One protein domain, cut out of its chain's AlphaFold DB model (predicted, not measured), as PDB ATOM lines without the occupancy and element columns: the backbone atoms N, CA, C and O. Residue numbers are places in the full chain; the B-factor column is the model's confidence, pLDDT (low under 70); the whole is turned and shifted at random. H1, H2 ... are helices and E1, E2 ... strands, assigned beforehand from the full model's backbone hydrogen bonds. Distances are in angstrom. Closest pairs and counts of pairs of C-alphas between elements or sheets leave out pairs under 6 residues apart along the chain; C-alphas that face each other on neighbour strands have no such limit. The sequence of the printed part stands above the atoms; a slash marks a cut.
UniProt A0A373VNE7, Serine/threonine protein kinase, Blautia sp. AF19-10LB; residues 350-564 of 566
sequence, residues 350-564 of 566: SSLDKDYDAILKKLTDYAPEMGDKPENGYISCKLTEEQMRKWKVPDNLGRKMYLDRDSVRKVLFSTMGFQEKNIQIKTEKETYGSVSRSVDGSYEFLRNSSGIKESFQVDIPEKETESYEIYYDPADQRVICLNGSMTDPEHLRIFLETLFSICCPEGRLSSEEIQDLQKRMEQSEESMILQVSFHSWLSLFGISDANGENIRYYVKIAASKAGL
ATOM      1  N   SER A 350     304.668 339.081 212.610       77.69
ATOM      2  CA  SER A 350     304.939 337.783 211.988       77.69
ATOM      3  C   SER A 350     306.220 337.144 212.515       77.69
ATOM      4  O   SER A 350     307.074 337.824 213.063       77.69
ATOM      5  N   SER A 351     306.409 335.847 212.278       72.31
ATOM      6  CA  SER A 351     307.663 335.118 212.564       72.31
ATOM      7  C   SER A 351     308.937 335.723 211.945       72.31
ATOM      8  O   SER A 351     310.041 335.358 212.341       72.31
ATOM      9  N   LEU A 352     308.817 336.658 210.996       69.12
ATOM     10  CA  LEU A 352     309.947 337.391 210.413       69.12
ATOM     11  C   LEU A 352     310.366 338.611 211.251       69.12
ATOM     12  O   LEU A 352     311.437 339.186 211.033       69.12
ATOM     13  N   ASP A 353     309.524 339.028 212.192       71.38
ATOM     14  CA  ASP A 353     309.727 340.206 213.013       71.38
ATOM     15  C   ASP A 353     310.599 339.909 214.240       71.38
ATOM     16  O   ASP A 353     310.419 338.922 214.949       71.38
ATOM     17  N   LYS A 354     311.544 340.810 214.542       79.56
ATOM     18  CA  LYS A 354     312.519 340.626 215.638       79.56
ATOM     19  C   LYS A 354     311.878 340.509 217.023       79.56
ATOM     20  O   LYS A 354     312.493 339.979 217.944       79.56
ATOM     21  N   ASP A 355     310.690 341.073 217.191       78.94
ATOM     22  CA  ASP A 355     309.906 341.073 218.421       78.94
ATOM     23  C   ASP A 355     308.951 339.871 218.534       78.94
ATOM     24  O   ASP A 355     308.436 339.633 219.627       78.94
ATOM     25  N   TYR A 356     308.775 339.070 217.475       81.56
ATOM     26  CA  TYR A 356     307.835 337.944 217.444       81.56
ATOM     27  C   TYR A 356     308.083 336.918 218.549       81.56
ATOM     28  O   TYR A 356     307.215 336.718 219.398       81.56
ATOM     29  N   ASP A 357     309.279 336.324 218.604       81.50
ATOM     30  CA  ASP A 357     309.601 335.264 219.572       81.50
ATOM     31  C   ASP A 357     309.459 335.748 221.021       81.50
ATOM     32  O   ASP A 357     308.994 335.028 221.908       81.50
ATOM     33  N   ALA A 358     309.831 337.006 221.266       84.94
ATOM     34  CA  ALA A 358     309.728 337.623 222.580       84.94
ATOM     35  C   ALA A 358     308.268 337.835 223.008       84.94
ATOM     36  O   ALA A 358     307.954 337.714 224.194       84.94
ATOM     37  N   ILE A 359     307.380 338.166 222.067       80.69
ATOM     38  CA  ILE A 359     305.946 338.337 222.320       80.69
ATOM     39  C   ILE A 359     305.267 336.973 222.464       80.69
ATOM     40  O   ILE A 359     304.517 336.769 223.421       80.69
ATOM     41  N   LEU A 360     305.579 336.022 221.582       80.06
ATOM     42  CA  LEU A 360     305.042 334.665 221.620       80.06
ATOM     43  C   LEU A 360     305.381 333.966 222.940       80.06
ATOM     44  O   LEU A 360     304.508 333.346 223.549       80.06
ATOM     45  N   LYS A 361     306.615 334.115 223.430       82.56
ATOM     46  CA  LYS A 361     307.016 333.566 224.728       82.56
ATOM     47  C   LYS A 361     306.175 334.132 225.873       82.56
ATOM     48  O   LYS A 361     305.661 333.366 226.676       82.56
ATOM     49  N   LYS A 362     305.966 335.454 225.917       82.62
ATOM     50  CA  LYS A 362     305.122 336.096 226.945       82.62
ATOM     51  C   LYS A 362     303.677 335.597 226.898       82.62
ATOM     52  O   LYS A 362     303.107 335.326 227.946       82.62
ATOM     53  N   LEU A 363     303.107 335.469 225.696       77.56
ATOM     54  CA  LEU A 363     301.757 334.934 225.490       77.56
ATOM     55  C   LEU A 363     301.648 333.485 225.971       77.56
ATOM     56  O   LEU A 363     300.690 333.142 226.654       77.56
ATOM     57  N   THR A 364     302.649 332.663 225.655       75.00
ATOM     58  CA  THR A 364     302.695 331.244 226.037       75.00
ATOM     59  C   THR A 364     302.858 331.072 227.549       75.00
ATOM     60  O   THR A 364     302.135 330.288 228.152       75.00
ATOM     61  N   ASP A 365     303.747 331.849 228.178       75.31
ATOM     62  CA  ASP A 365     303.988 331.817 229.628       75.31
ATOM     63  C   ASP A 365     302.765 332.295 230.435       75.31
ATOM     64  O   ASP A 365     302.600 331.942 231.603       75.31
ATOM     65  N   TYR A 366     301.917 333.131 229.828       75.94
ATOM     66  CA  TYR A 366     300.763 333.742 230.481       75.94
ATOM     67  C   TYR A 366     299.449 332.994 230.281       75.94
ATOM     68  O   TYR A 366     298.528 333.261 231.038       75.94
ATOM     69  N   ALA A 367     299.331 332.113 229.287       65.12
ATOM     70  CA  ALA A 367     298.083 331.455 228.902       65.12
ATOM     71  C   ALA A 367     297.943 330.074 229.578       65.12
ATOM     72  O   ALA A 367     298.182 329.059 228.925       65.12
ATOM     73  N   PRO A 368     297.584 329.955 230.872       56.28
ATOM     74  CA  PRO A 368     297.834 328.738 231.630       56.28
ATOM     75  C   PRO A 368     296.729 327.690 231.416       56.28
ATOM     76  O   PRO A 368     296.847 326.588 231.931       56.28
ATOM     77  N   GLU A 369     295.682 327.991 230.639       56.31
ATOM     78  CA  GLU A 369     294.617 327.057 230.254       56.31
ATOM     79  C   GLU A 369     294.051 327.437 228.879       56.31
ATOM     80  O   GLU A 369     293.054 328.146 228.774       56.31
ATOM     81  N   MET A 370     294.687 326.986 227.796       52.22
ATOM     82  CA  MET A 370     294.095 327.074 226.460       52.22
ATOM     83  C   MET A 370     293.890 325.692 225.876       52.22
ATOM     84  O   MET A 370     294.753 325.121 225.214       52.22
ATOM     85  N   GLY A 371     292.699 325.166 226.155       48.81
ATOM     86  CA  GLY A 371     292.079 324.175 225.298       48.81
ATOM     87  C   GLY A 371     291.907 324.768 223.903       48.81
ATOM     88  O   GLY A 371     291.057 325.619 223.686       48.81
ATOM     89  N   ASP A 372     292.770 324.357 222.986       40.66
ATOM     90  CA  ASP A 372     292.377 323.335 222.024       40.66
ATOM     91  C   ASP A 372     293.607 322.539 221.580       40.66
ATOM     92  O   ASP A 372     294.740 323.026 221.591       40.66
ATOM     93  N   LYS A 373     293.396 321.259 221.269       45.25
ATOM     94  CA  LYS A 373     294.464 320.334 220.876       45.25
ATOM     95  C   LYS A 373     295.187 320.827 219.607       45.25
ATOM     96  O   LYS A 373     294.564 321.452 218.749       45.25
ATOM     97  N   PRO A 374     296.486 320.507 219.453       44.47
ATOM     98  CA  PRO A 374     297.349 320.985 218.373       44.47
ATOM     99  C   PRO A 374     297.063 320.279 217.041       44.47
ATOM    100  O   PRO A 374     297.942 319.637 216.476       44.47
ATOM    101  N   GLU A 375     295.841 320.383 216.529       47.53
ATOM    102  CA  GLU A 375     295.569 320.034 215.133       47.53
ATOM    103  C   GLU A 375     295.730 321.259 214.213       47.53
ATOM    104  O   GLU A 375     296.118 321.073 213.068       47.53
ATOM    105  N   ASN A 376     295.587 322.505 214.718       52.00
ATOM    106  CA  ASN A 376     295.561 323.719 213.870       52.00
ATOM    107  C   ASN A 376     296.384 324.947 214.348       52.00
ATOM    108  O   ASN A 376     296.263 326.022 213.769       52.00
ATOM    109  N   GLY A 377     297.214 324.850 215.397       58.41
ATOM    110  CA  GLY A 377     298.189 325.913 215.742       58.41
ATOM    111  C   GLY A 377     297.632 327.270 216.228       58.41
ATOM    112  O   GLY A 377     298.381 328.248 216.268       58.41
ATOM    113  N   TYR A 378     296.353 327.343 216.613       62.44
ATOM    114  CA  TYR A 378     295.688 328.570 217.067       62.44
ATOM    115  C   TYR A 378     295.836 328.797 218.583       62.44
ATOM    116  O   TYR A 378     295.696 327.867 219.373       62.44
ATOM    117  N   ILE A 379     296.105 330.035 219.009       67.56
ATOM    118  CA  ILE A 379     296.249 330.436 220.427       67.56
ATOM    119  C   ILE A 379     295.450 331.723 220.607       67.56
ATOM    120  O   ILE A 379     295.866 332.690 220.000       67.56
ATOM    121  N   SER A 380     294.375 331.787 221.410       72.44
ATOM    122  CA  SER A 380     293.591 333.022 221.660       72.44
ATOM    123  C   SER A 380     293.524 333.463 223.135       72.44
ATOM    124  O   SER A 380     292.668 333.008 223.887       72.44
ATOM    125  N   CYS A 381     294.354 334.417 223.558       76.69
ATOM    126  CA  CYS A 381     294.412 334.878 224.952       76.69
ATOM    127  C   CYS A 381     293.713 336.232 225.156       76.69
ATOM    128  O   CYS A 381     293.976 337.183 224.419       76.69
ATOM    129  N   LYS A 382     292.893 336.369 226.209       81.25
ATOM    130  CA  LYS A 382     292.415 337.680 226.687       81.25
ATOM    131  C   LYS A 382     293.465 338.313 227.598       81.25
ATOM    132  O   LYS A 382     293.920 337.677 228.549       81.25
ATOM    133  N   LEU A 383     293.854 339.554 227.315       81.75
ATOM    134  CA  LEU A 383     294.836 340.288 228.115       81.75
ATOM    135  C   LEU A 383     294.155 341.231 229.109       81.75
ATOM    136  O   LEU A 383     293.110 341.811 228.825       81.75
ATOM    137  N   THR A 384     294.780 341.423 230.268       86.06
ATOM    138  CA  THR A 384     294.425 342.500 231.205       86.06
ATOM    139  C   THR A 384     295.096 343.816 230.794       86.06
ATOM    140  O   THR A 384     296.102 343.815 230.080       86.06
ATOM    141  N   GLU A 385     294.596 344.961 231.278       86.56
ATOM    142  CA  GLU A 385     295.225 346.274 231.030       86.56
ATOM    143  C   GLU A 385     296.708 346.300 231.425       86.56
ATOM    144  O   GLU A 385     297.540 346.853 230.700       86.56
ATOM    145  N   GLU A 386     297.052 345.699 232.567       85.62
ATOM    146  CA  GLU A 386     298.428 345.668 233.064       85.62
ATOM    147  C   GLU A 386     299.350 344.914 232.099       85.62
ATOM    148  O   GLU A 386     300.454 345.376 231.802       85.62
ATOM    149  N   GLN A 387     298.889 343.787 231.553       84.06
ATOM    150  CA  GLN A 387     299.659 343.009 230.583       84.06
ATOM    151  C   GLN A 387     299.822 343.737 229.265       84.06
ATOM    152  O   GLN A 387     300.945 343.813 228.770       84.06
ATOM    153  N   MET A 388     298.747 344.321 228.728       85.19
ATOM    154  CA  MET A 388     298.831 345.086 227.484       85.19
ATOM    155  C   MET A 388     299.852 346.232 227.615       85.19
ATOM    156  O   MET A 388     300.725 346.393 226.759       85.19
ATOM    157  N   ARG A 389     299.854 346.952 228.750       84.12
ATOM    158  CA  ARG A 389     300.860 347.989 229.057       84.12
ATOM    159  C   ARG A 389     302.274 347.429 229.192       84.12
ATOM    160  O   ARG A 389     303.220 347.989 228.639       84.12
ATOM    161  N   LYS A 390     302.442 346.349 229.959       84.12
ATOM    162  CA  LYS A 390     303.758 345.774 230.273       84.12
ATOM    163  C   LYS A 390     304.413 345.151 229.048       84.12
ATOM    164  O   LYS A 390     305.632 345.218 228.891       84.12
ATOM    165  N   TRP A 391     303.623 344.508 228.199       79.81
ATOM    166  CA  TRP A 391     304.136 343.785 227.044       79.81
ATOM    167  C   TRP A 391     304.345 344.678 225.835       79.81
ATOM    168  O   TRP A 391     305.169 344.310 225.001       79.81
ATOM    169  N   LYS A 392     303.684 345.847 225.799       76.31
ATOM    170  CA  LYS A 392     303.767 346.822 224.706       76.31
ATOM    171  C   LYS A 392     303.487 346.183 223.347       76.31
ATOM    172  O   LYS A 392     304.192 346.450 222.381       76.31
ATOM    173  N   VAL A 393     302.486 345.310 223.305       72.94
ATOM    174  CA  VAL A 393     301.965 344.748 222.060       72.94
ATOM    175  C   VAL A 393     300.745 345.593 221.728       72.94
ATOM    176  O   VAL A 393     299.719 345.404 222.383       72.94
ATOM    177  N   PRO A 394     300.863 346.588 220.835       71.69
ATOM    178  CA  PRO A 394     299.718 347.405 220.480       71.69
ATOM    179  C   PRO A 394     298.673 346.578 219.725       71.69
ATOM    180  O   PRO A 394     298.998 345.520 219.172       71.69
ATOM    181  N   ASP A 395     297.431 347.061 219.692       79.00
ATOM    182  CA  ASP A 395     296.485 346.661 218.649       79.00
ATOM    183  C   ASP A 395     297.170 346.842 217.293       79.00
ATOM    184  O   ASP A 395     297.817 347.870 217.049       79.00
ATOM    185  N   ASN A 396     297.075 345.804 216.467       73.44
ATOM    186  CA  ASN A 396     297.764 345.721 215.191       73.44
ATOM    187  C   ASN A 396     296.844 345.332 214.026       73.44
ATOM    188  O   ASN A 396     297.314 344.836 212.998       73.44
ATOM    189  N   LEU A 397     295.535 345.522 214.202       67.00
ATOM    190  CA  LEU A 397     294.519 345.188 213.206       67.00
ATOM    191  C   LEU A 397     294.025 346.400 212.425       67.00
ATOM    192  O   LEU A 397     293.343 346.226 211.415       67.00
ATOM    193  N   GLY A 398     294.389 347.612 212.837       71.88
ATOM    194  CA  GLY A 398     294.116 348.801 212.050       71.88
ATOM    195  C   GLY A 398     294.688 350.077 212.641       71.88
ATOM    196  O   GLY A 398     295.115 350.149 213.794       71.88
ATOM    197  N   ARG A 399     294.660 351.126 211.824       82.00
ATOM    198  CA  ARG A 399     295.058 352.467 212.225       82.00
ATOM    199  C   ARG A 399     294.250 353.014 213.405       82.00
ATOM    200  O   ARG A 399     293.027 352.848 213.471       82.00
ATOM    201  N   LYS A 400     294.941 353.763 214.271       88.25
ATOM    202  CA  LYS A 400     294.379 354.510 215.405       88.25
ATOM    203  C   LYS A 400     294.267 356.006 215.093       88.25
ATOM    204  O   LYS A 400     294.927 356.545 214.200       88.25
ATOM    205  N   MET A 401     293.446 356.705 215.867       90.44
ATOM    206  CA  MET A 401     293.333 358.162 215.849       90.44
ATOM    207  C   MET A 401     294.629 358.824 216.336       90.44
ATOM    208  O   MET A 401     295.415 358.256 217.096       90.44
ATOM    209  N   TYR A 402     294.849 360.075 215.930       89.44
ATOM    210  CA  TYR A 402     296.065 360.816 216.291       89.44
ATOM    211  C   TYR A 402     296.136 361.242 217.756       89.44
ATOM    212  O   TYR A 402     297.217 361.559 218.256       89.44
ATOM    213  N   LEU A 403     294.982 361.341 218.412       91.44
ATOM    214  CA  LEU A 403     294.879 361.803 219.784       91.44
ATOM    215  C   LEU A 403     294.786 360.630 220.754       91.44
ATOM    216  O   LEU A 403     294.179 359.597 220.477       91.44
ATOM    217  N   ASP A 404     295.393 360.837 221.918       92.88
ATOM    218  CA  ASP A 404     295.232 359.957 223.063       92.88
ATOM    219  C   ASP A 404     293.827 360.070 223.675       92.88
ATOM    220  O   ASP A 404     293.117 361.069 223.507       92.88
ATOM    221  N   ARG A 405     293.445 359.031 224.415       93.50
ATOM    222  CA  ARG A 405     292.177 358.910 225.139       93.50
ATOM    223  C   ARG A 405     291.854 360.140 225.990       93.50
ATOM    224  O   ARG A 405     290.739 360.648 225.912       93.50
ATOM    225  N   ASP A 406     292.806 360.643 226.774       92.50
ATOM    226  CA  ASP A 406     292.565 361.783 227.671       92.50
ATOM    227  C   ASP A 406     292.272 363.069 226.887       92.50
ATOM    228  O   ASP A 406     291.432 363.881 227.284       92.50
ATOM    229  N   SER A 407     292.929 363.238 225.741       93.31
ATOM    230  CA  SER A 407     292.682 364.339 224.814       93.31
ATOM    231  C   SER A 407     291.279 364.270 224.223       93.31
ATOM    232  O   SER A 407     290.552 365.259 224.291       93.31
ATOM    233  N   VAL A 408     290.881 363.110 223.692       92.81
ATOM    234  CA  VAL A 408     289.539 362.911 223.117       92.81
ATOM    235  C   VAL A 408     288.462 363.094 224.184       92.81
ATOM    236  O   VAL A 408     287.501 363.825 223.957       92.81
ATOM    237  N   ARG A 409     288.664 362.541 225.386       92.56
ATOM    238  CA  ARG A 409     287.761 362.727 226.528       92.56
ATOM    239  C   ARG A 409     287.604 364.200 226.899       92.56
ATOM    240  O   ARG A 409     286.485 364.659 227.112       92.56
ATOM    241  N   LYS A 410     288.707 364.957 226.972       90.69
ATOM    242  CA  LYS A 410     288.659 366.388 227.309       90.69
ATOM    243  C   LYS A 410     287.896 367.186 226.254       90.69
ATOM    244  O   LYS A 410     287.099 368.039 226.633       90.69
ATOM    245  N   VAL A 411     288.113 366.899 224.967       90.81
ATOM    246  CA  VAL A 411     287.344 367.517 223.876       90.81
ATOM    247  C   VAL A 411     285.867 367.187 224.047       90.81
ATOM    248  O   VAL A 411     285.095 368.118 224.233       90.81
ATOM    249  N   LEU A 412     285.510 365.899 224.111       91.69
ATOM    250  CA  LEU A 412     284.131 365.412 224.233       91.69
ATOM    251  C   LEU A 412     283.376 366.103 225.369       91.69
ATOM    252  O   LEU A 412     282.318 366.683 225.155       91.69
ATOM    253  N   PHE A 413     283.947 366.099 226.574       90.56
ATOM    254  CA  PHE A 413     283.281 366.650 227.754       90.56
ATOM    255  C   PHE A 413     283.132 368.172 227.665       90.56
ATOM    256  O   PHE A 413     282.157 368.723 228.166       90.56
ATOM    257  N   SER A 414     284.100 368.854 227.043       87.81
ATOM    258  CA  SER A 414     284.041 370.306 226.865       87.81
ATOM    259  C   SER A 414     283.051 370.728 225.782       87.81
ATOM    260  O   SER A 414     282.369 371.732 225.953       87.81
ATOM    261  N   THR A 415     282.960 369.973 224.685       87.75
ATOM    262  CA  THR A 415     282.110 370.312 223.538       87.75
ATOM    263  C   THR A 415     280.654 369.968 223.797       87.75
ATOM    264  O   THR A 415     279.785 370.708 223.360       87.75
ATOM    265  N   MET A 416     280.396 368.888 224.539       87.44
ATOM    266  CA  MET A 416     279.041 368.457 224.896       87.44
ATOM    267  C   MET A 416     278.505 369.095 226.184       87.44
ATOM    268  O   MET A 416     277.435 368.731 226.654       87.44
ATOM    269  N   GLY A 417     279.254 370.001 226.820       84.56
ATOM    270  CA  GLY A 417     278.780 370.688 228.027       84.56
ATOM    271  C   GLY A 417     278.637 369.799 229.270       84.56
ATOM    272  O   GLY A 417     278.044 370.211 230.259       84.56
ATOM    273  N   PHE A 418     279.239 368.606 229.303       83.00
ATOM    274  CA  PHE A 418     279.093 367.643 230.413       83.00
ATOM    275  C   PHE A 418     279.699 368.087 231.754       83.00
ATOM    276  O   PHE A 418     279.657 367.354 232.737       83.00
ATOM    277  N   GLN A 419     280.293 369.278 231.811       72.81
ATOM    278  CA  GLN A 419     280.847 369.869 233.032       72.81
ATOM    279  C   GLN A 419     279.815 370.691 233.826       72.81
ATOM    280  O   GLN A 419     280.156 371.283 234.853       72.81
ATOM    281  N   GLU A 420     278.564 370.750 233.366       70.50
ATOM    282  CA  GLU A 420     277.477 371.433 234.059       70.50
ATOM    283  C   GLU A 420     277.057 370.718 235.352       70.50
ATOM    284  O   GLU A 420     277.052 369.493 235.454       70.50
ATOM    285  N   LYS A 421     276.670 371.500 236.369       61.34
ATOM    286  CA  LYS A 421     276.438 371.013 237.745       61.34
ATOM    287  C   LYS A 421     275.307 369.985 237.896       61.34
ATOM    288  O   LYS A 421     275.228 369.360 238.950       61.34
ATOM    289  N   ASN A 422     274.452 369.825 236.888       65.31
ATOM    290  CA  ASN A 422     273.242 369.002 236.958       65.31
ATOM    291  C   ASN A 422     273.328 367.706 236.135       65.31
ATOM    292  O   ASN A 422     272.343 366.980 236.070       65.31
ATOM    293  N   ILE A 423     274.477 367.412 235.522       76.75
ATOM    294  CA  ILE A 423     274.671 366.219 234.691       76.75
ATOM    295  C   ILE A 423     275.344 365.130 235.531       76.75
ATOM    296  O   ILE A 423     276.414 365.347 236.105       76.75
ATOM    297  N   GLN A 424     274.728 363.949 235.609       81.25
ATOM    298  CA  GLN A 424     275.341 362.785 236.253       81.25
ATOM    299  C   GLN A 424     276.025 361.914 235.201       81.25
ATOM    300  O   GLN A 424     275.434 361.595 234.174       81.25
ATOM    301  N   ILE A 425     277.279 361.529 235.460       85.62
ATOM    302  CA  ILE A 425     278.068 360.694 234.547       85.62
ATOM    303  C   ILE A 425     278.505 359.432 235.280       85.62
ATOM    304  O   ILE A 425     279.319 359.499 236.207       85.62
ATOM    305  N   LYS A 426     278.010 358.273 234.847       88.44
ATOM    306  CA  LYS A 426     278.534 356.970 235.282       88.44
ATOM    307  C   LYS A 426     279.626 356.539 234.316       88.44
ATOM    308  O   LYS A 426     279.448 356.623 233.106       88.44
ATOM    309  N   THR A 427     280.776 356.133 234.851       89.94
ATOM    310  CA  THR A 427     281.919 355.674 234.051       89.94
ATOM    311  C   THR A 427     282.176 354.201 234.322       89.94
ATOM    312  O   THR A 427     282.387 353.819 235.472       89.94
ATOM    313  N   GLU A 428     282.215 353.404 233.263       91.81
ATOM    314  CA  GLU A 428     282.549 351.981 233.301       91.81
ATOM    315  C   GLU A 428     283.772 351.714 232.424       91.81
ATOM    316  O   GLU A 428     284.020 352.410 231.436       91.81
ATOM    317  N   LYS A 429     284.584 350.729 232.813       92.19
ATOM    318  CA  LYS A 429     285.825 350.394 232.116       92.19
ATOM    319  C   LYS A 429     285.950 348.888 231.971       92.19
ATOM    320  O   LYS A 429     285.969 348.170 232.966       92.19
ATOM    321  N   GLU A 430     286.107 348.437 230.734       90.88
ATOM    322  CA  GLU A 430     286.143 347.020 230.383       90.88
ATOM    323  C   GLU A 430     287.309 346.726 229.435       90.88
ATOM    324  O   GLU A 430     287.611 347.502 228.525       90.88
ATOM    325  N   THR A 431     287.976 345.590 229.634       88.62
ATOM    326  CA  THR A 431     288.956 345.052 228.679       88.62
ATOM    327  C   THR A 431     288.239 344.201 227.639       88.62
ATOM    328  O   THR A 431     287.445 343.336 228.011       88.62
ATOM    329  N   TYR A 432     288.557 344.386 226.360       84.94
ATOM    330  CA  TYR A 432     287.967 343.609 225.269       84.94
ATOM    331  C   TYR A 432     289.040 343.005 224.360       84.94
ATOM    332  O   TYR A 432     290.233 343.287 224.495       84.94
ATOM    333  N   GLY A 433     288.585 342.171 223.425       80.31
ATOM    334  CA  GLY A 433     289.422 341.570 222.395       80.31
ATOM    335  C   GLY A 433     290.318 340.454 222.915       80.31
ATOM    336  O   GLY A 433     290.247 340.028 224.072       80.31
ATOM    337  N   SER A 434     291.169 339.961 222.029       81.38
ATOM    338  CA  SER A 434     292.093 338.871 222.327       81.38
ATOM    339  C   SER A 434     293.284 338.909 221.385       81.38
ATOM    340  O   SER A 434     293.179 339.357 220.244       81.38
ATOM    341  N   VAL A 435     294.401 338.361 221.845       81.00
ATOM    342  CA  VAL A 435     295.552 338.090 220.991       81.00
ATOM    343  C   VAL A 435     295.429 336.684 220.440       81.00
ATOM    344  O   VAL A 435     295.353 335.738 221.221       81.00
ATOM    345  N   SER A 436     295.436 336.558 219.115       77.12
ATOM    346  CA  SER A 436     295.408 335.284 218.408       77.12
ATOM    347  C   SER A 436     296.716 334.986 217.669       77.12
ATOM    348  O   SER A 436     297.268 335.867 217.011       77.12
ATOM    349  N   ARG A 437     297.214 333.748 217.744       79.88
ATOM    350  CA  ARG A 437     298.234 333.206 216.828       79.88
ATOM    351  C   ARG A 437     297.539 332.398 215.748       79.88
ATOM    352  O   ARG A 437     296.657 331.608 216.068       79.88
ATOM    353  N   SER A 438     297.973 332.554 214.507       71.38
ATOM    354  CA  SER A 438     297.564 331.698 213.395       71.38
ATOM    355  C   SER A 438     298.790 331.252 212.608       71.38
ATOM    356  O   SER A 438     299.770 331.994 212.496       71.38
ATOM    357  N   VAL A 439     298.712 330.043 212.058       67.19
ATOM    358  CA  VAL A 439     299.738 329.449 211.198       67.19
ATOM    359  C   VAL A 439     299.128 329.273 209.810       67.19
ATOM    360  O   VAL A 439     298.123 328.581 209.675       67.19
ATOM    361  N   ASP A 440     299.700 329.927 208.802       54.62
ATOM    362  CA  ASP A 440     299.275 329.824 207.402       54.62
ATOM    363  C   ASP A 440     300.468 329.378 206.546       54.62
ATOM    364  O   ASP A 440     301.413 330.137 206.299       54.62
ATOM    365  N   GLY A 441     300.479 328.099 206.157       63.53
ATOM    366  CA  GLY A 441     301.580 327.497 205.406       63.53
ATOM    367  C   GLY A 441     302.937 327.642 206.112       63.53
ATOM    368  O   GLY A 441     303.153 327.073 207.179       63.53
ATOM    369  N   SER A 442     303.868 328.380 205.496       54.19
ATOM    370  CA  SER A 442     305.226 328.626 206.008       54.19
ATOM    371  C   SER A 442     305.367 329.870 206.898       54.19
ATOM    372  O   SER A 442     306.491 330.195 207.280       54.19
ATOM    373  N   TYR A 443     304.276 330.579 207.215       52.28
ATOM    374  CA  TYR A 443     304.318 331.822 207.990       52.28
ATOM    375  C   TYR A 443     303.403 331.775 209.215       52.28
ATOM    376  O   TYR A 443     302.237 331.392 209.148       52.28
ATOM    377  N   GLU A 444     303.934 332.231 210.348       74.75
ATOM    378  CA  GLU A 444     303.176 332.404 211.586       74.75
ATOM    379  C   GLU A 444     302.974 333.891 211.878       74.75
ATOM    380  O   GLU A 444     303.905 334.684 211.708       74.75
ATOM    381  N   PHE A 445     301.787 334.276 212.351       76.88
ATOM    382  CA  PHE A 445     301.489 335.662 212.715       76.88
ATOM    383  C   PHE A 445     300.620 335.778 213.971       76.88
ATOM    384  O   PHE A 445     299.846 334.882 214.313       76.88
ATOM    385  N   LEU A 446     300.773 336.908 214.662       77.38
ATOM    386  CA  LEU A 446     300.031 337.320 215.847       77.38
ATOM    387  C   LEU A 446     299.111 338.492 215.493       77.38
ATOM    388  O   LEU A 446     299.565 339.545 215.037       77.38
ATOM    389  N   ARG A 447     297.816 338.316 215.745       78.38
ATOM    390  CA  ARG A 447     296.796 339.363 215.645       78.38
ATOM    391  C   ARG A 447     296.371 339.775 217.039       78.38
ATOM    392  O   ARG A 447     295.923 338.937 217.813       78.38
ATOM    393  N   ASN A 448     296.486 341.052 217.350       81.38
ATOM    394  CA  ASN A 448     296.054 341.640 218.600       81.38
ATOM    395  C   ASN A 448     294.917 342.630 218.325       81.38
ATOM    396  O   ASN A 448     295.157 343.672 217.723       81.38
ATOM    397  N   SER A 449     293.710 342.289 218.785       81.38
ATOM    398  CA  SER A 449     292.537 343.180 218.836       81.38
ATOM    399  C   SER A 449     292.222 343.654 220.256       81.38
ATOM    400  O   SER A 449     291.102 344.082 220.541       81.38
ATOM    401  N   SER A 450     293.144 343.456 221.204       85.56
ATOM    402  CA  SER A 450     292.892 343.776 222.601       85.56
ATOM    403  C   SER A 450     293.008 345.270 222.857       85.56
ATOM    404  O   SER A 450     293.963 345.931 222.451       85.56
ATOM    405  N   GLY A 451     292.058 345.784 223.625       88.88
ATOM    406  CA  GLY A 451     292.033 347.177 224.028       88.88
ATOM    407  C   GLY A 451     291.168 347.380 225.257       88.88
ATOM    408  O   GLY A 451     290.768 346.436 225.947       88.88
ATOM    409  N   ILE A 452     290.887 348.644 225.542       91.56
ATOM    410  CA  ILE A 452     290.005 349.027 226.636       91.56
ATOM    411  C   ILE A 452     288.880 349.891 226.104       91.56
ATOM    412  O   ILE A 452     289.117 350.830 225.345       91.56
ATOM    413  N   LYS A 453     287.669 349.570 226.546       92.94
ATOM    414  CA  LYS A 453     286.464 350.364 226.355       92.94
ATOM    415  C   LYS A 453     286.201 351.143 227.640       92.94
ATOM    416  O   LYS A 453     286.128 350.557 228.719       92.94
ATOM    417  N   GLU A 454     286.110 352.460 227.530       94.06
ATOM    418  CA  GLU A 454     285.635 353.335 228.602       94.06
ATOM    419  C   GLU A 454     284.281 353.912 228.192       94.06
ATOM    420  O   GLU A 454     284.208 354.662 227.219       94.06
ATOM    421  N   SER A 455     283.230 353.535 228.916       93.31
ATOM    422  CA  SER A 455     281.849 353.923 228.635       93.31
ATOM    423  C   SER A 455     281.396 354.997 229.621       93.31
ATOM    424  O   SER A 455     281.627 354.890 230.826       93.31
ATOM    425  N   PHE A 456     280.740 356.032 229.107       93.31
ATOM    426  CA  PHE A 456     280.182 357.146 229.861       93.31
ATOM    427  C   PHE A 456     278.674 357.181 229.629       93.31
ATOM    428  O   PHE A 456     278.240 357.476 228.519       93.31
ATOM    429  N   GLN A 457     277.885 356.888 230.661       92.31
ATOM    430  CA  GLN A 457     276.437 357.104 230.638       92.31
ATOM    431  C   GLN A 457     276.147 358.479 231.224       92.31
ATOM    432  O   GLN A 457     276.562 358.761 232.350       92.31
ATOM    433  N   VAL A 458     275.483 359.325 230.444       90.56
ATOM    434  CA  VAL A 458     275.225 360.726 230.759       90.56
ATOM    435  C   VAL A 458     273.724 360.907 230.950       90.56
ATOM    436  O   VAL A 458     272.956 360.867 229.990       90.56
ATOM    437  N   ASP A 459     273.315 361.097 232.202       86.62
ATOM    438  CA  ASP A 459     271.925 361.359 232.563       86.62
ATOM    439  C   ASP A 459     271.672 362.873 232.476       86.62
ATOM    440  O   ASP A 459     272.146 363.649 233.315       86.62
ATOM    441  N   ILE A 460     270.958 363.292 231.427       81.25
ATOM    442  CA  ILE A 460     270.617 364.693 231.165       81.25
ATOM    443  C   ILE A 460     269.208 364.970 231.725       81.25
ATOM    444  O   ILE A 460     268.280 364.224 231.415       81.25
ATOM    445  N   PRO A 461     269.004 366.027 232.536       76.56
ATOM    446  CA  PRO A 461     267.679 366.368 233.053       76.56
ATOM    447  C   PRO A 461     266.653 366.551 231.928       76.56
ATOM    448  O   PRO A 461     266.938 367.234 230.949       76.56
ATOM    449  N   GLU A 462     265.462 365.965 232.089       73.00
ATOM    450  CA  GLU A 462     264.339 366.070 231.134       73.00
ATOM    451  C   GLU A 462     264.594 365.446 229.745       73.00
ATOM    452  O   GLU A 462     263.755 365.577 228.855       73.00
ATOM    453  N   LYS A 463     265.710 364.724 229.560       75.25
ATOM    454  CA  LYS A 463     266.048 363.977 228.338       75.25
ATOM    455  C   LYS A 463     266.370 362.517 228.658       75.25
ATOM    456  O   LYS A 463     266.554 362.144 229.816       75.25
ATOM    457  N   GLU A 464     266.416 361.676 227.629       81.00
ATOM    458  CA  GLU A 464     266.870 360.296 227.788       81.00
ATOM    459  C   GLU A 464     268.378 360.227 228.073       81.00
ATOM    460  O   GLU A 464     269.149 361.118 227.717       81.00
ATOM    461  N   THR A 465     268.807 359.130 228.700       87.38
ATOM    462  CA  THR A 465     270.225 358.860 228.943       87.38
ATOM    463  C   THR A 465     270.973 358.672 227.621       87.38
ATOM    464  O   THR A 465     270.636 357.799 226.803       87.38
ATOM    465  N   GLU A 466     272.037 359.453 227.452       92.56
ATOM    466  CA  GLU A 466     272.991 359.328 226.352       92.56
ATOM    467  C   GLU A 466     274.185 358.467 226.770       92.56
ATOM    468  O   GLU A 466     274.519 358.366 227.955       92.56
ATOM    469  N   SER A 467     274.854 357.839 225.803       93.38
ATOM    470  CA  SER A 467     276.062 357.063 226.090       93.38
ATOM    471  C   SER A 467     277.180 357.330 225.095       93.38
ATOM    472  O   SER A 467     276.947 357.507 223.902       93.38
ATOM    473  N   TYR A 468     278.408 357.371 225.603       94.69
ATOM    474  CA  TYR A 468     279.614 357.626 224.824       94.69
ATOM    475  C   TYR A 468     280.665 356.591 225.183       94.69
ATOM    476  O   TYR A 468     280.870 356.311 226.360       94.69
ATOM    477  N   GLU A 469     281.363 356.046 224.196       94.81
ATOM    478  CA  GLU A 469     282.352 354.996 224.431       94.81
ATOM    479  C   GLU A 469     283.664 355.327 223.731       94.81
ATOM    480  O   GLU A 469     283.692 355.585 222.528       94.81
ATOM    481  N   ILE A 470     284.766 355.300 224.477       94.38
ATOM    482  CA  ILE A 470     286.116 355.473 223.940       94.38
ATOM    483  C   ILE A 470     286.819 354.122 223.969       94.38
ATOM    484  O   ILE A 470     287.124 353.591 225.040       94.38
ATOM    485  N   TYR A 471     287.131 353.601 222.789       92.94
ATOM    486  CA  TYR A 471     287.954 352.414 222.613       92.94
ATOM    487  C   TYR A 471     289.378 352.875 222.367       92.94
ATOM    488  O   TYR A 471     289.626 353.672 221.467       92.94
ATOM    489  N   TYR A 472     290.332 352.401 223.154       92.25
ATOM    490  CA  TYR A 472     291.718 352.831 223.021       92.25
ATOM    491  C   TYR A 472     292.680 351.701 223.359       92.25
ATOM    492  O   TYR A 472     292.352 350.771 224.103       92.25
ATOM    493  N   ASP A 473     293.885 351.805 222.815       89.75
ATOM    494  CA  ASP A 473     294.957 350.869 223.106       89.75
ATOM    495  C   ASP A 473     295.693 351.307 224.383       89.75
ATOM    496  O   ASP A 473     296.240 352.410 224.440       89.75
ATOM    497  N   PRO A 474     295.750 350.486 225.442       88.62
ATOM    498  CA  PRO A 474     296.469 350.843 226.660       88.62
ATOM    499  C   PRO A 474     298.002 350.902 226.507       88.62
ATOM    500  O   PRO A 474     298.657 351.499 227.366       88.62
ATOM    501  N   ALA A 475     298.598 350.323 225.464       85.06
ATOM    502  CA  ALA A 475     300.039 350.371 225.222       85.06
ATOM    503  C   ALA A 475     300.517 351.777 224.823       85.06
ATOM    504  O   ALA A 475     301.544 352.237 225.327       85.06
ATOM    505  N   ASP A 476     299.768 352.470 223.961       86.19
ATOM    506  CA  ASP A 476     300.115 353.805 223.447       86.19
ATOM    507  C   ASP A 476     299.084 354.902 223.783       86.19
ATOM    508  O   ASP A 476     299.313 356.077 223.499       86.19
ATOM    509  N   GLN A 477     297.987 354.528 224.447       90.69
ATOM    510  CA  GLN A 477     296.862 355.373 224.859       90.69
ATOM    511  C   GLN A 477     296.080 356.014 223.704       90.69
ATOM    512  O   GLN A 477     295.220 356.859 223.964       90.69
ATOM    513  N   ARG A 478     296.340 355.648 222.442       90.62
ATOM    514  CA  ARG A 478     295.641 356.220 221.287       90.62
ATOM    515  C   ARG A 478     294.280 355.579 221.086       90.62
ATOM    516  O   ARG A 478     294.091 354.382 221.300       90.62
ATOM    517  N   VAL A 479     293.328 356.410 220.676       92.94
ATOM    518  CA  VAL A 479     291.942 355.994 220.454       92.94
ATOM    519  C   VAL A 479     291.844 355.180 219.167       92.94
ATOM    520  O   VAL A 479     292.376 355.576 218.136       92.94
ATOM    521  N   ILE A 480     291.168 354.042 219.231       89.81
ATOM    522  CA  ILE A 480     290.870 353.149 218.107       89.81
ATOM    523  C   ILE A 480     289.549 353.590 217.463       89.81
ATOM    524  O   ILE A 480     289.507 353.902 216.270       89.81
ATOM    525  N   CYS A 481     288.488 353.690 218.268       91.31
ATOM    526  CA  CYS A 481     287.185 354.198 217.849       91.31
ATOM    527  C   CYS A 481     286.468 354.964 218.975       91.31
ATOM    528  O   CYS A 481     286.770 354.801 220.160       91.31
ATOM    529  N   LEU A 482     285.547 355.841 218.576       93.94
ATOM    530  CA  LEU A 482     284.696 356.636 219.457       93.94
ATOM    531  C   LEU A 482     283.235 356.400 219.064       93.94
ATOM    532  O   LEU A 482     282.867 356.700 217.928       93.94
ATOM    533  N   ASN A 483     282.419 355.920 220.000       94.19
ATOM    534  CA  ASN A 483     280.982 355.732 219.806       94.19
ATOM    535  C   ASN A 483     280.197 356.799 220.573       94.19
ATOM    536  O   ASN A 483     280.587 357.200 221.672       94.19
ATOM    537  N   GLY A 484     279.071 357.215 220.009       93.94
ATOM    538  CA  GLY A 484     278.068 358.056 220.644       93.94
ATOM    539  C   GLY A 484     276.670 357.524 220.345       93.94
ATOM    540  O   GLY A 484     276.365 357.179 219.208       93.94
ATOM    541  N   SER A 485     275.832 357.454 221.370       94.00
ATOM    542  CA  SER A 485     274.391 357.230 221.292       94.00
ATOM    543  C   SER A 485     273.724 358.450 221.909       94.00
ATOM    544  O   SER A 485     273.729 358.592 223.135       94.00
ATOM    545  N   MET A 486     273.145 359.299 221.071       92.88
ATOM    546  CA  MET A 486     272.529 360.565 221.469       92.88
ATOM    547  C   MET A 486     271.039 360.561 221.177       92.88
ATOM    548  O   MET A 486     270.578 359.885 220.260       92.88
ATOM    549  N   THR A 487     270.304 361.374 221.920       89.56
ATOM    550  CA  THR A 487     268.909 361.703 221.601       89.56
ATOM    551  C   THR A 487     268.747 363.168 221.228       89.56
ATOM    552  O   THR A 487     267.759 363.529 220.602       89.56
ATOM    553  N   ASP A 488     269.712 364.023 221.585       88.81
ATOM    554  CA  ASP A 488     269.720 365.422 221.169       88.81
ATOM    555  C   ASP A 488     270.348 365.591 219.767       88.81
ATOM    556  O   ASP A 488     271.536 365.292 219.585       88.81
ATOM    557  N   PRO A 489     269.602 366.117 218.775       88.56
ATOM    558  CA  PRO A 489     270.146 366.430 217.456       88.56
ATOM    559  C   PRO A 489     271.327 367.414 217.480       88.56
ATOM    560  O   PRO A 489     272.248 367.300 216.672       88.56
ATOM    561  N   GLU A 490     271.358 368.361 218.423       89.44
ATOM    562  CA  GLU A 490     272.494 369.282 218.538       89.44
ATOM    563  C   GLU A 490     273.750 368.567 219.042       89.44
ATOM    564  O   GLU A 490     274.854 368.884 218.597       89.44
ATOM    565  N   HIS A 491     273.611 367.555 219.906       91.81
ATOM    566  CA  HIS A 491     274.750 366.731 220.312       91.81
ATOM    567  C   HIS A 491     275.287 365.908 219.138       91.81
ATOM    568  O   HIS A 491     276.504 365.852 218.956       91.81
ATOM    569  N   LEU A 492     274.412 365.355 218.286       92.31
ATOM    570  CA  LEU A 492     274.823 364.716 217.029       92.31
ATOM    571  C   LEU A 492     275.630 365.689 216.157       92.31
ATOM    572  O   LEU A 492     276.738 365.364 215.716       92.31
ATOM    573  N   ARG A 493     275.106 366.900 215.945       91.69
ATOM    574  CA  ARG A 493     275.762 367.927 215.131       91.69
ATOM    575  C   ARG A 493     277.129 368.307 215.701       91.69
ATOM    576  O   ARG A 493     278.114 368.304 214.967       91.69
ATOM    577  N   ILE A 494     277.229 368.558 217.008       90.69
ATOM    578  CA  ILE A 494     278.501 368.859 217.688       90.69
ATOM    579  C   ILE A 494     279.485 367.690 217.551       90.69
ATOM    580  O   ILE A 494     280.681 367.910 217.323       90.69
ATOM    581  N   PHE A 495     279.006 366.449 217.655       93.19
ATOM    582  CA  PHE A 495     279.841 365.261 217.513       93.19
ATOM    583  C   PHE A 495     280.460 365.166 216.113       93.19
ATOM    584  O   PHE A 495     281.672 364.972 215.981       93.19
ATOM    585  N   LEU A 496     279.653 365.363 215.071       89.94
ATOM    586  CA  LEU A 496     280.097 365.292 213.678       89.94
ATOM    587  C   LEU A 496     280.920 366.512 213.247       89.94
ATOM    588  O   LEU A 496     281.918 366.365 212.546       89.94
ATOM    589  N   GLU A 497     280.571 367.718 213.688       87.81
ATOM    590  CA  GLU A 497     281.328 368.920 213.325       87.81
ATOM    591  C   GLU A 497     282.672 368.980 214.049       87.81
ATOM    592  O   GLU A 497     283.694 369.332 213.454       87.81
ATOM    593  N   THR A 498     282.682 368.641 215.339       87.62
ATOM    594  CA  THR A 498     283.816 368.931 216.219       87.62
ATOM    595  C   THR A 498     284.637 367.691 216.531       87.62
ATOM    596  O   THR A 498     285.838 367.662 216.253       87.62
ATOM    597  N   LEU A 499     284.022 366.655 217.109       90.44
ATOM    598  CA  LEU A 499     284.764 365.472 217.550       90.44
ATOM    599  C   LEU A 499     285.319 364.691 216.371       90.44
ATOM    600  O   LEU A 499     286.499 364.341 216.398       90.44
ATOM    601  N   PHE A 500     284.522 364.483 215.327       88.81
ATOM    602  CA  PHE A 500     284.979 363.818 214.113       88.81
ATOM    603  C   PHE A 500     286.147 364.563 213.459       88.81
ATOM    604  O   PHE A 500     287.220 363.983 213.293       88.81
ATOM    605  N   SER A 501     286.001 365.872 213.236       84.31
ATOM    606  CA  SER A 501     287.045 366.730 212.657       84.31
ATOM    607  C   SER A 501     288.345 366.778 213.470       84.31
ATOM    608  O   SER A 501     289.418 367.025 212.913       84.31
ATOM    609  N   ILE A 502     288.278 366.594 214.792       88.12
ATOM    610  CA  ILE A 502     289.457 366.552 215.667       88.12
ATOM    611  C   ILE A 502     290.096 365.160 215.672       88.12
ATOM    612  O   ILE A 502     291.321 365.039 215.591       88.12
ATOM    613  N   CYS A 503     289.277 364.118 215.807       88.00
ATOM    614  CA  CYS A 503     289.723 362.733 215.925       88.00
ATOM    615  C   CYS A 503     290.297 362.206 214.605       88.00
ATOM    616  O   CYS A 503     291.320 361.519 214.598       88.00
ATOM    617  N   CYS A 504     289.655 362.581 213.501       83.44
ATOM    618  CA  CYS A 504     289.954 362.186 212.132       83.44
ATOM    619  C   CYS A 504     290.049 363.443 211.250       83.44
ATOM    620  O   CYS A 504     289.151 363.716 210.460       83.44
ATOM    621  N   PRO A 505     291.124 364.245 211.363       77.25
ATOM    622  CA  PRO A 505     291.228 365.525 210.669       77.25
ATOM    623  C   PRO A 505     291.211 365.409 209.142       77.25
ATOM    624  O   PRO A 505     291.029 366.425 208.482       77.25
ATOM    625  N   GLU A 506     291.444 364.220 208.577       69.94
ATOM    626  CA  GLU A 506     291.218 363.929 207.159       69.94
ATOM    627  C   GLU A 506     289.748 363.955 206.750       69.94
ATOM    628  O   GLU A 506     289.451 364.469 205.680       69.94
ATOM    629  N   GLY A 507     288.854 363.418 207.580       65.88
ATOM    630  CA  GLY A 507     287.425 363.371 207.307       65.88
ATOM    631  C   GLY A 507     286.727 364.565 207.943       65.88
ATOM    632  O   GLY A 507     286.368 364.517 209.113       65.88
ATOM    633  N   ARG A 508     286.549 365.654 207.193       77.81
ATOM    634  CA  ARG A 508     285.732 366.797 207.629       77.81
ATOM    635  C   ARG A 508     284.443 366.841 206.835       77.81
ATOM    636  O   ARG A 508     284.501 366.807 205.612       77.81
ATOM    637  N   LEU A 509     283.331 367.003 207.539       75.56
ATOM    638  CA  LEU A 509     282.021 367.217 206.942       75.56
ATOM    639  C   LEU A 509     281.655 368.704 207.017       75.56
ATOM    640  O   LEU A 509     282.019 369.400 207.970       75.56
ATOM    641  N   SER A 510     280.977 369.205 205.993       79.00
ATOM    642  CA  SER A 510     280.348 370.522 206.000       79.00
ATOM    643  C   SER A 510     279.059 370.497 206.825       79.00
ATOM    644  O   SER A 510     278.460 369.444 207.034       79.00
ATOM    645  N   SER A 511     278.596 371.662 207.282       79.88
ATOM    646  CA  SER A 511     277.330 371.741 208.022       79.88
ATOM    647  C   SER A 511     276.125 371.303 207.180       79.88
ATOM    648  O   SER A 511     275.180 370.756 207.736       79.88
ATOM    649  N   GLU A 512     276.163 371.489 205.854       78.62
ATOM    650  CA  GLU A 512     275.118 371.012 204.934       78.62
ATOM    651  C   GLU A 512     275.123 369.479 204.830       78.62
ATOM    652  O   GLU A 512     274.074 368.854 204.954       78.62
ATOM    653  N   GLU A 513     276.305 368.863 204.702       79.88
ATOM    654  CA  GLU A 513     276.463 367.399 204.689       79.88
ATOM    655  C   GLU A 513     275.970 366.777 206.004       79.88
ATOM    656  O   GLU A 513     275.290 365.758 205.994       79.88
ATOM    657  N   ILE A 514     276.262 367.402 207.146       84.12
ATOM    658  CA  ILE A 514     275.811 366.913 208.457       84.12
ATOM    659  C   ILE A 514     274.287 366.984 208.583       84.12
ATOM    660  O   ILE A 514     273.682 366.050 209.105       84.12
ATOM    661  N   GLN A 515     273.664 368.052 208.080       85.12
ATOM    662  CA  GLN A 515     272.204 368.171 208.051       85.12
ATOM    663  C   GLN A 515     271.562 367.113 207.147       85.12
ATOM    664  O   GLN A 515     270.550 366.526 207.531       85.12
ATOM    665  N   ASP A 516     272.145 366.841 205.977       82.75
ATOM    666  CA  ASP A 516     271.649 365.784 205.090       82.75
ATOM    667  C   ASP A 516     271.778 364.400 205.739       82.75
ATOM    668  O   ASP A 516     270.823 363.626 205.751       82.75
ATOM    669  N   LEU A 517     272.922 364.114 206.369       81.12
ATOM    670  CA  LEU A 517     273.145 362.861 207.089       81.12
ATOM    671  C   LEU A 517     272.159 362.672 208.235       81.12
ATOM    672  O   LEU A 517     271.579 361.596 208.361       81.12
ATOM    673  N   GLN A 518     271.934 363.715 209.034       86.44
ATOM    674  CA  GLN A 518     270.935 363.682 210.092       86.44
ATOM    675  C   GLN A 518     269.553 363.359 209.514       86.44
ATOM    676  O   GLN A 518     268.913 362.409 209.952       86.44
ATOM    677  N   LYS A 519     269.122 364.074 208.471       85.19
ATOM    678  CA  LYS A 519     267.825 363.836 207.828       85.19
ATOM    679  C   LYS A 519     267.695 362.409 207.286       85.19
ATOM    680  O   LYS A 519     266.633 361.807 207.412       85.19
ATOM    681  N   ARG A 520     268.759 361.839 206.709       81.75
ATOM    682  CA  ARG A 520     268.773 360.436 206.260       81.75
ATOM    683  C   ARG A 520     268.625 359.460 207.433       81.75
ATOM    684  O   ARG A 520     267.867 358.504 207.308       81.75
ATOM    685  N   MET A 521     269.285 359.719 208.567       82.88
ATOM    686  CA  MET A 521     269.133 358.916 209.794       82.88
ATOM    687  C   MET A 521     267.712 358.988 210.364       82.88
ATOM    688  O   MET A 521     267.250 358.027 210.965       82.88
ATOM    689  N   GLU A 522     267.019 360.112 210.181       85.38
ATOM    690  CA  GLU A 522     265.631 360.270 210.623       85.38
ATOM    691  C   GLU A 522     264.624 359.558 209.699       85.38
ATOM    692  O   GLU A 522     263.513 359.241 210.113       85.38
ATOM    693  N   GLN A 523     264.999 359.315 208.438       79.94
ATOM    694  CA  GLN A 523     264.125 358.743 207.405       79.94
ATOM    695  C   GLN A 523     264.325 357.241 207.172       79.94
ATOM    696  O   GLN A 523     263.444 356.599 206.599       79.94
ATOM    697  N   SER A 524     265.475 356.691 207.565       69.62
ATOM    698  CA  SER A 524     265.853 355.298 207.329       69.62
ATOM    699  C   SER A 524     266.439 354.672 208.587       69.62
ATOM    700  O   SER A 524     267.338 355.233 209.210       69.62
ATOM    701  N   GLU A 525     265.976 353.465 208.913       67.00
ATOM    702  CA  GLU A 525     266.548 352.635 209.984       67.00
ATOM    703  C   GLU A 525     267.791 351.852 209.517       67.00
ATOM    704  O   GLU A 525     268.399 351.108 210.289       67.00
ATOM    705  N   GLU A 526     268.189 351.993 208.248       69.50
ATOM    706  CA  GLU A 526     269.370 351.319 207.717       69.50
ATOM    707  C   GLU A 526     270.669 351.959 208.219       69.50
ATOM    708  O   GLU A 526     270.847 353.180 208.226       69.50
ATOM    709  N   SER A 527     271.629 351.109 208.587       70.00
ATOM    710  CA  SER A 527     272.960 351.568 208.963       70.00
ATOM    711  C   SER A 527     273.736 352.088 207.759       70.00
ATOM    712  O   SER A 527     274.006 351.346 206.814       70.00
ATOM    713  N   MET A 528     274.177 353.338 207.839       74.81
ATOM    714  CA  MET A 528     275.057 353.973 206.870       74.81
ATOM    715  C   MET A 528     276.503 353.854 207.337       74.81
ATOM    716  O   MET A 528     276.862 354.326 208.415       74.81
ATOM    717  N   ILE A 529     277.358 353.260 206.511       70.06
ATOM    718  CA  ILE A 529     278.806 353.259 206.724       70.06
ATOM    719  C   ILE A 529     279.427 354.134 205.643       70.06
ATOM    720  O   ILE A 529     279.354 353.824 204.457       70.06
ATOM    721  N   LEU A 530     280.039 355.234 206.065       65.12
ATOM    722  CA  LEU A 530     280.652 356.237 205.214       65.12
ATOM    723  C   LEU A 530     282.162 356.210 205.403       65.12
ATOM    724  O   LEU A 530     282.682 356.379 206.508       65.12
ATOM    725  N   GLN A 531     282.878 356.048 204.301       65.62
ATOM    726  CA  GLN A 531     284.301 356.328 204.256       65.62
ATOM    727  C   GLN A 531     284.489 357.795 203.867       65.62
ATOM    728  O   GLN A 531     284.230 358.174 202.730       65.62
ATOM    729  N   VAL A 532     284.921 358.631 204.811       62.75
ATOM    730  CA  VAL A 532     285.078 360.081 204.578       62.75
ATOM    731  C   VAL A 532     286.479 360.410 204.047       62.75
ATOM    732  O   VAL A 532     286.678 361.388 203.333       62.75
ATOM    733  N   SER A 533     287.465 359.570 204.373       62.28
ATOM    734  CA  SER A 533     288.796 359.555 203.754       62.28
ATOM    735  C   SER A 533     289.346 358.128 203.744       62.28
ATOM    736  O   SER A 533     288.805 357.251 204.425       62.28
ATOM    737  N   PHE A 534     290.483 357.877 203.089       56.19
ATOM    738  CA  PHE A 534     291.170 356.581 203.176       56.19
ATOM    739  C   PHE A 534     291.386 356.065 204.607       56.19
ATOM    740  O   PHE A 534     291.409 354.849 204.808       56.19
ATOM    741  N   HIS A 535     291.515 356.964 205.587       66.62
ATOM    742  CA  HIS A 535     291.836 356.660 206.984       66.62
ATOM    743  C   HIS A 535     290.743 357.105 207.960       66.62
ATOM    744  O   HIS A 535     291.022 357.355 209.132       66.62
ATOM    745  N   SER A 536     289.523 357.360 207.494       73.62
ATOM    746  CA  SER A 536     288.469 357.879 208.366       73.62
ATOM    747  C   SER A 536     287.135 357.309 207.957       73.62
ATOM    748  O   SER A 536     286.678 357.498 206.831       73.62
ATOM    749  N   TRP A 537     286.524 356.625 208.908       77.12
ATOM    750  CA  TRP A 537     285.284 355.909 208.740       77.12
ATOM    751  C   TRP A 537     284.272 356.410 209.757       77.12
ATOM    752  O   TRP A 537     284.609 356.673 210.916       77.12
ATOM    753  N   LEU A 538     283.036 356.523 209.301       82.06
ATOM    754  CA  LEU A 538     281.897 356.957 210.079       82.06
ATOM    755  C   LEU A 538     280.776 355.937 209.885       82.06
ATOM    756  O   LEU A 538     280.423 355.618 208.758       82.06
ATOM    757  N   SER A 539     280.228 355.405 210.968       83.75
ATOM    758  CA  SER A 539     279.024 354.576 210.938       83.75
ATOM    759  C   SER A 539     277.907 355.325 211.642       83.75
ATOM    760  O   SER A 539     278.107 355.810 212.755       83.75
ATOM    761  N   LEU A 540     276.757 355.421 210.987       85.00
ATOM    762  CA  LEU A 540     275.601 356.203 211.401       85.00
ATOM    763  C   LEU A 540     274.344 355.352 211.272       85.00
ATOM    764  O   LEU A 540     274.137 354.735 210.233       85.00
ATOM    765  N   PHE A 541     273.487 355.343 212.282       85.00
ATOM    766  CA  PHE A 541     272.114 354.864 212.130       85.00
ATOM    767  C   PHE A 541     271.184 355.565 213.117       85.00
ATOM    768  O   PHE A 541     271.604 355.940 214.215       85.00
ATOM    769  N   GLY A 542     269.938 355.778 212.705       86.25
ATOM    770  CA  GLY A 542     268.874 356.295 213.557       86.25
ATOM    771  C   GLY A 542     267.900 355.179 213.911       86.25
ATOM    772  O   GLY A 542     267.581 354.346 213.068       86.25
ATOM    773  N   ILE A 543     267.441 355.148 215.161       85.50
ATOM    774  CA  ILE A 543     266.329 354.288 215.580       85.50
ATOM    775  C   ILE A 543     265.211 355.189 216.081       85.50
ATOM    776  O   ILE A 543     265.425 355.982 217.001       85.50
ATOM    777  N   SER A 544     264.032 355.057 215.476       82.94
ATOM    778  CA  SER A 544     262.823 355.730 215.943       82.94
ATOM    779  C   SER A 544     262.200 354.971 217.119       82.94
ATOM    780  O   SER A 544     262.260 353.740 217.188       82.94
ATOM    781  N   ASP A 545     261.638 355.693 218.089       76.88
ATOM    782  CA  ASP A 545     260.836 355.072 219.141       76.88
ATOM    783  C   ASP A 545     259.516 354.505 218.579       76.88
ATOM    784  O   ASP A 545     259.117 354.782 217.450       76.88
ATOM    785  N   ALA A 546     258.807 353.691 219.369       66.88
ATOM    786  CA  ALA A 546     257.592 353.001 218.916       66.88
ATOM    787  C   ALA A 546     256.455 353.941 218.449       66.88
ATOM    788  O   ALA A 546     255.513 353.477 217.804       66.88
ATOM    789  N   ASN A 547     256.537 355.235 218.776       66.31
ATOM    790  CA  ASN A 547     255.568 356.259 218.392       66.31
ATOM    791  C   ASN A 547     256.070 357.148 217.236       66.31
ATOM    792  O   ASN A 547     255.291 357.946 216.718       66.31
ATOM    793  N   GLY A 548     257.335 357.007 216.820       62.84
ATOM    794  CA  GLY A 548     257.986 357.828 215.798       62.84
ATOM    795  C   GLY A 548     258.250 359.275 216.227       62.84
ATOM    796  O   GLY A 548     258.483 360.121 215.365       62.84
ATOM    797  N   GLU A 549     258.174 359.583 217.526       66.69
ATOM    798  CA  GLU A 549     258.291 360.952 218.050       66.69
ATOM    799  C   GLU A 549     259.725 361.297 218.472       66.69
ATOM    800  O   GLU A 549     260.136 362.448 218.323       66.69
ATOM    801  N   ASN A 550     260.503 360.314 218.942       78.56
ATOM    802  CA  ASN A 550     261.912 360.497 219.294       78.56
ATOM    803  C   ASN A 550     262.821 359.588 218.471       78.56
ATOM    804  O   ASN A 550     262.493 358.438 218.183       78.56
ATOM    805  N   ILE A 551     263.998 360.110 218.128       87.00
ATOM    806  CA  ILE A 551     265.004 359.405 217.336       87.00
ATOM    807  C   ILE A 551     266.286 359.330 218.152       87.00
ATOM    808  O   ILE A 551     266.787 360.336 218.658       87.00
ATOM    809  N   ARG A 552     266.822 358.118 218.272       91.12
ATOM    810  CA  ARG A 552     268.121 357.864 218.884       91.12
ATOM    811  C   ARG A 552     269.167 357.715 217.789       91.12
ATOM    812  O   ARG A 552     269.088 356.809 216.960       91.12
ATOM    813  N   TYR A 553     270.153 358.602 217.808       92.56
ATOM    814  CA  TYR A 553     271.252 358.640 216.856       92.56
ATOM    815  C   TYR A 553     272.428 357.837 217.382       92.56
ATOM    816  O   TYR A 553     272.952 358.118 218.461       92.56
ATOM    817  N   TYR A 554     272.889 356.883 216.587       92.19
ATOM    818  CA  TYR A 554     274.099 356.128 216.854       92.19
ATOM    819  C   TYR A 554     275.177 356.543 215.865       92.19
ATOM    820  O   TYR A 554     274.989 356.464 214.651       92.19
ATOM    821  N   VAL A 555     276.316 356.976 216.396       92.44
ATOM    822  CA  VAL A 555     277.472 357.422 215.625       92.44
ATOM    823  C   VAL A 555     278.715 356.706 216.104       92.44
ATOM    824  O   VAL A 555     278.984 356.632 217.300       92.44
ATOM    825  N   LYS A 556     279.523 356.227 215.167       91.25
ATOM    826  CA  LYS A 556     280.806 355.595 215.448       91.25
ATOM    827  C   LYS A 556     281.869 356.132 214.506       91.25
ATOM    828  O   LYS A 556     281.725 356.050 213.291       91.25
ATOM    829  N   ILE A 557     282.934 356.684 215.077       92.06
ATOM    830  CA  ILE A 557     284.090 357.220 214.354       92.06
ATOM    831  C   ILE A 557     285.253 356.248 214.518       92.06
ATOM    832  O   ILE A 557     285.596 355.881 215.642       92.06
ATOM    833  N   ALA A 558     285.919 355.895 213.421       88.12
ATOM    834  CA  ALA A 558     287.136 355.092 213.451       88.12
ATOM    835  C   ALA A 558     288.172 355.589 212.434       88.12
ATOM    836  O   ALA A 558     287.828 356.035 211.340       88.12
ATOM    837  N   ALA A 559     289.458 355.470 212.774       83.19
ATOM    838  CA  ALA A 559     290.551 355.764 211.840       83.19
ATOM    839  C   ALA A 559     290.839 354.599 210.861       83.19
ATOM    840  O   ALA A 559     291.617 354.731 209.918       83.19
ATOM    841  N   SER A 560     290.213 353.441 211.078       77.75
ATOM    842  CA  SER A 560     290.337 352.245 210.244       77.75
ATOM    843  C   SER A 560     289.049 351.424 210.269       77.75
ATOM    844  O   SER A 560     288.250 351.519 211.203       77.75
ATOM    845  N   LYS A 561     288.869 350.568 209.257       65.25
ATOM    846  CA  LYS A 561     287.726 349.645 209.162       65.25
ATOM    847  C   LYS A 561     287.682 348.653 210.332       65.25
ATOM    848  O   LYS A 561     286.598 348.267 210.755       65.25
ATOM    849  N   ALA A 562     288.841 348.294 210.894       62.91
ATOM    850  CA  ALA A 562     288.946 347.427 212.067       62.91
ATOM    851  C   ALA A 562     288.190 347.978 213.285       62.91
ATOM    852  O   ALA A 562     287.546 347.226 214.012       62.91
ATOM    853  N   GLY A 563     288.189 349.303 213.454       63.72
ATOM    854  CA  GLY A 563     287.456 349.960 214.527       63.72
ATOM    855  C   GLY A 563     285.936 349.899 214.372       63.72
ATOM    856  O   GLY A 563     285.249 350.178 215.347       63.72
ATOM    857  N   LEU A 564     285.403 349.536 213.196       63.66
ATOM    858  CA  LEU A 564     283.962 349.471 212.928       63.66
ATOM    859  C   LEU A 564     283.315 348.117 213.254       63.66
ATOM    860  O   LEU A 564     282.092 348.086 213.358       63.66
TER     861      LEU A 564
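This is residues 350 to 564 of the 566 residues of the protein "Serine/threonine protein kinase" of Blautia sp. AF19-10LB (UniProt A0A373VNE7). A twisted sheet of seven strands makes the main body, with helices H3, H4 and H5 over one face and the small H6 on the other. At one end E2 runs on into E3, and E4 into E5, joining the body to a small head, the sheet E1 E3 E4 with H1 over one face. The printed part has 215 residues with six named helices and ten named strands, in the order H1 E1 H2 H3 E2 E3 E4 E5 E6 E7 H4 H5 E8 E9 E10 H6. The large sheet runs E2 E5 E6 E7 E10 E9 E8; both sheets are antiparallel and the class is mixed, helices and strands. The whole is compact, with a radius of gyration of the C-alphas of 19.8 A, but elongated, spanning 56 by 35 by 34 A.

Start at H1, residues 356 to 366, which is on the sheet of E1, residues 379 to 381, E3, residues 435 to 440, and E4, residues 443 to 448, at a height over the sheet of 9.9 A: two layers, a helix on one face of a sheet. Look for N 381 and O 435, 2.9 A apart, across E1 and E3, and N 436 and O 447, 2.8 A, in the hairpin E3 and E4. H2, residues 385 to 391, is close to but not clearly touching H1, the closest C-alphas being Ile 359 and Trp 391, 7.4 A apart; it only grazes the large sheet. In that sheet, N 426 of E2, residues 424 to 432, is 2.9 A from O 457 of E5, residues 451 to 459. E5, E6, residues 466 to 472, and E7, residues 479 to 486, form a meander, each strand the antiparallel neighbour of the one before, as do E8, residues 528 to 533, E9, residues 536 to 544, and E10, residues 551 to 558; E5 and E6, E6 and E7, E8 and E9, and E9 and E10 are hairpins. E7 and E10 are antiparallel neighbours, with N 484 and O 555 within hydrogen-bond range at 2.8 A. H3, residues 405 to 415, H4, residues 489 to 503, and H5, residues 511 to 523, are on the same face, at heights of 10.2 A, 9.5 A and 10.2 A. H4 touches H3, closest at the C-alphas of Leu 412 and Leu 499, 6.7 A, and H5, at Arg 493 and Ile 514, 6.8 A. H6, residues 561 to 564, is on the opposite face. Every O i to N i+4 pair is within range in H1, H2, H3 and H5, and 9 of 11 in H4; H6 is too short for one.

Find C-alpha 356 at (307.835, 337.944, 217.444), where H1 begins, and C-alpha 564 at (283.962, 349.471, 212.928), where H6 ends. H4 measures 20.0 A, E5 26.0 A and E9 26.8 A.

The C-alphas farthest apart, Ser 442 and Glu 462, are 60.9 A apart. The printed part has no cut; the links H1 to E1 and H2 to H3 are long. Mean pLDDT of the printed part is 80.1, with 41 residues under 70, among them 367 to 379.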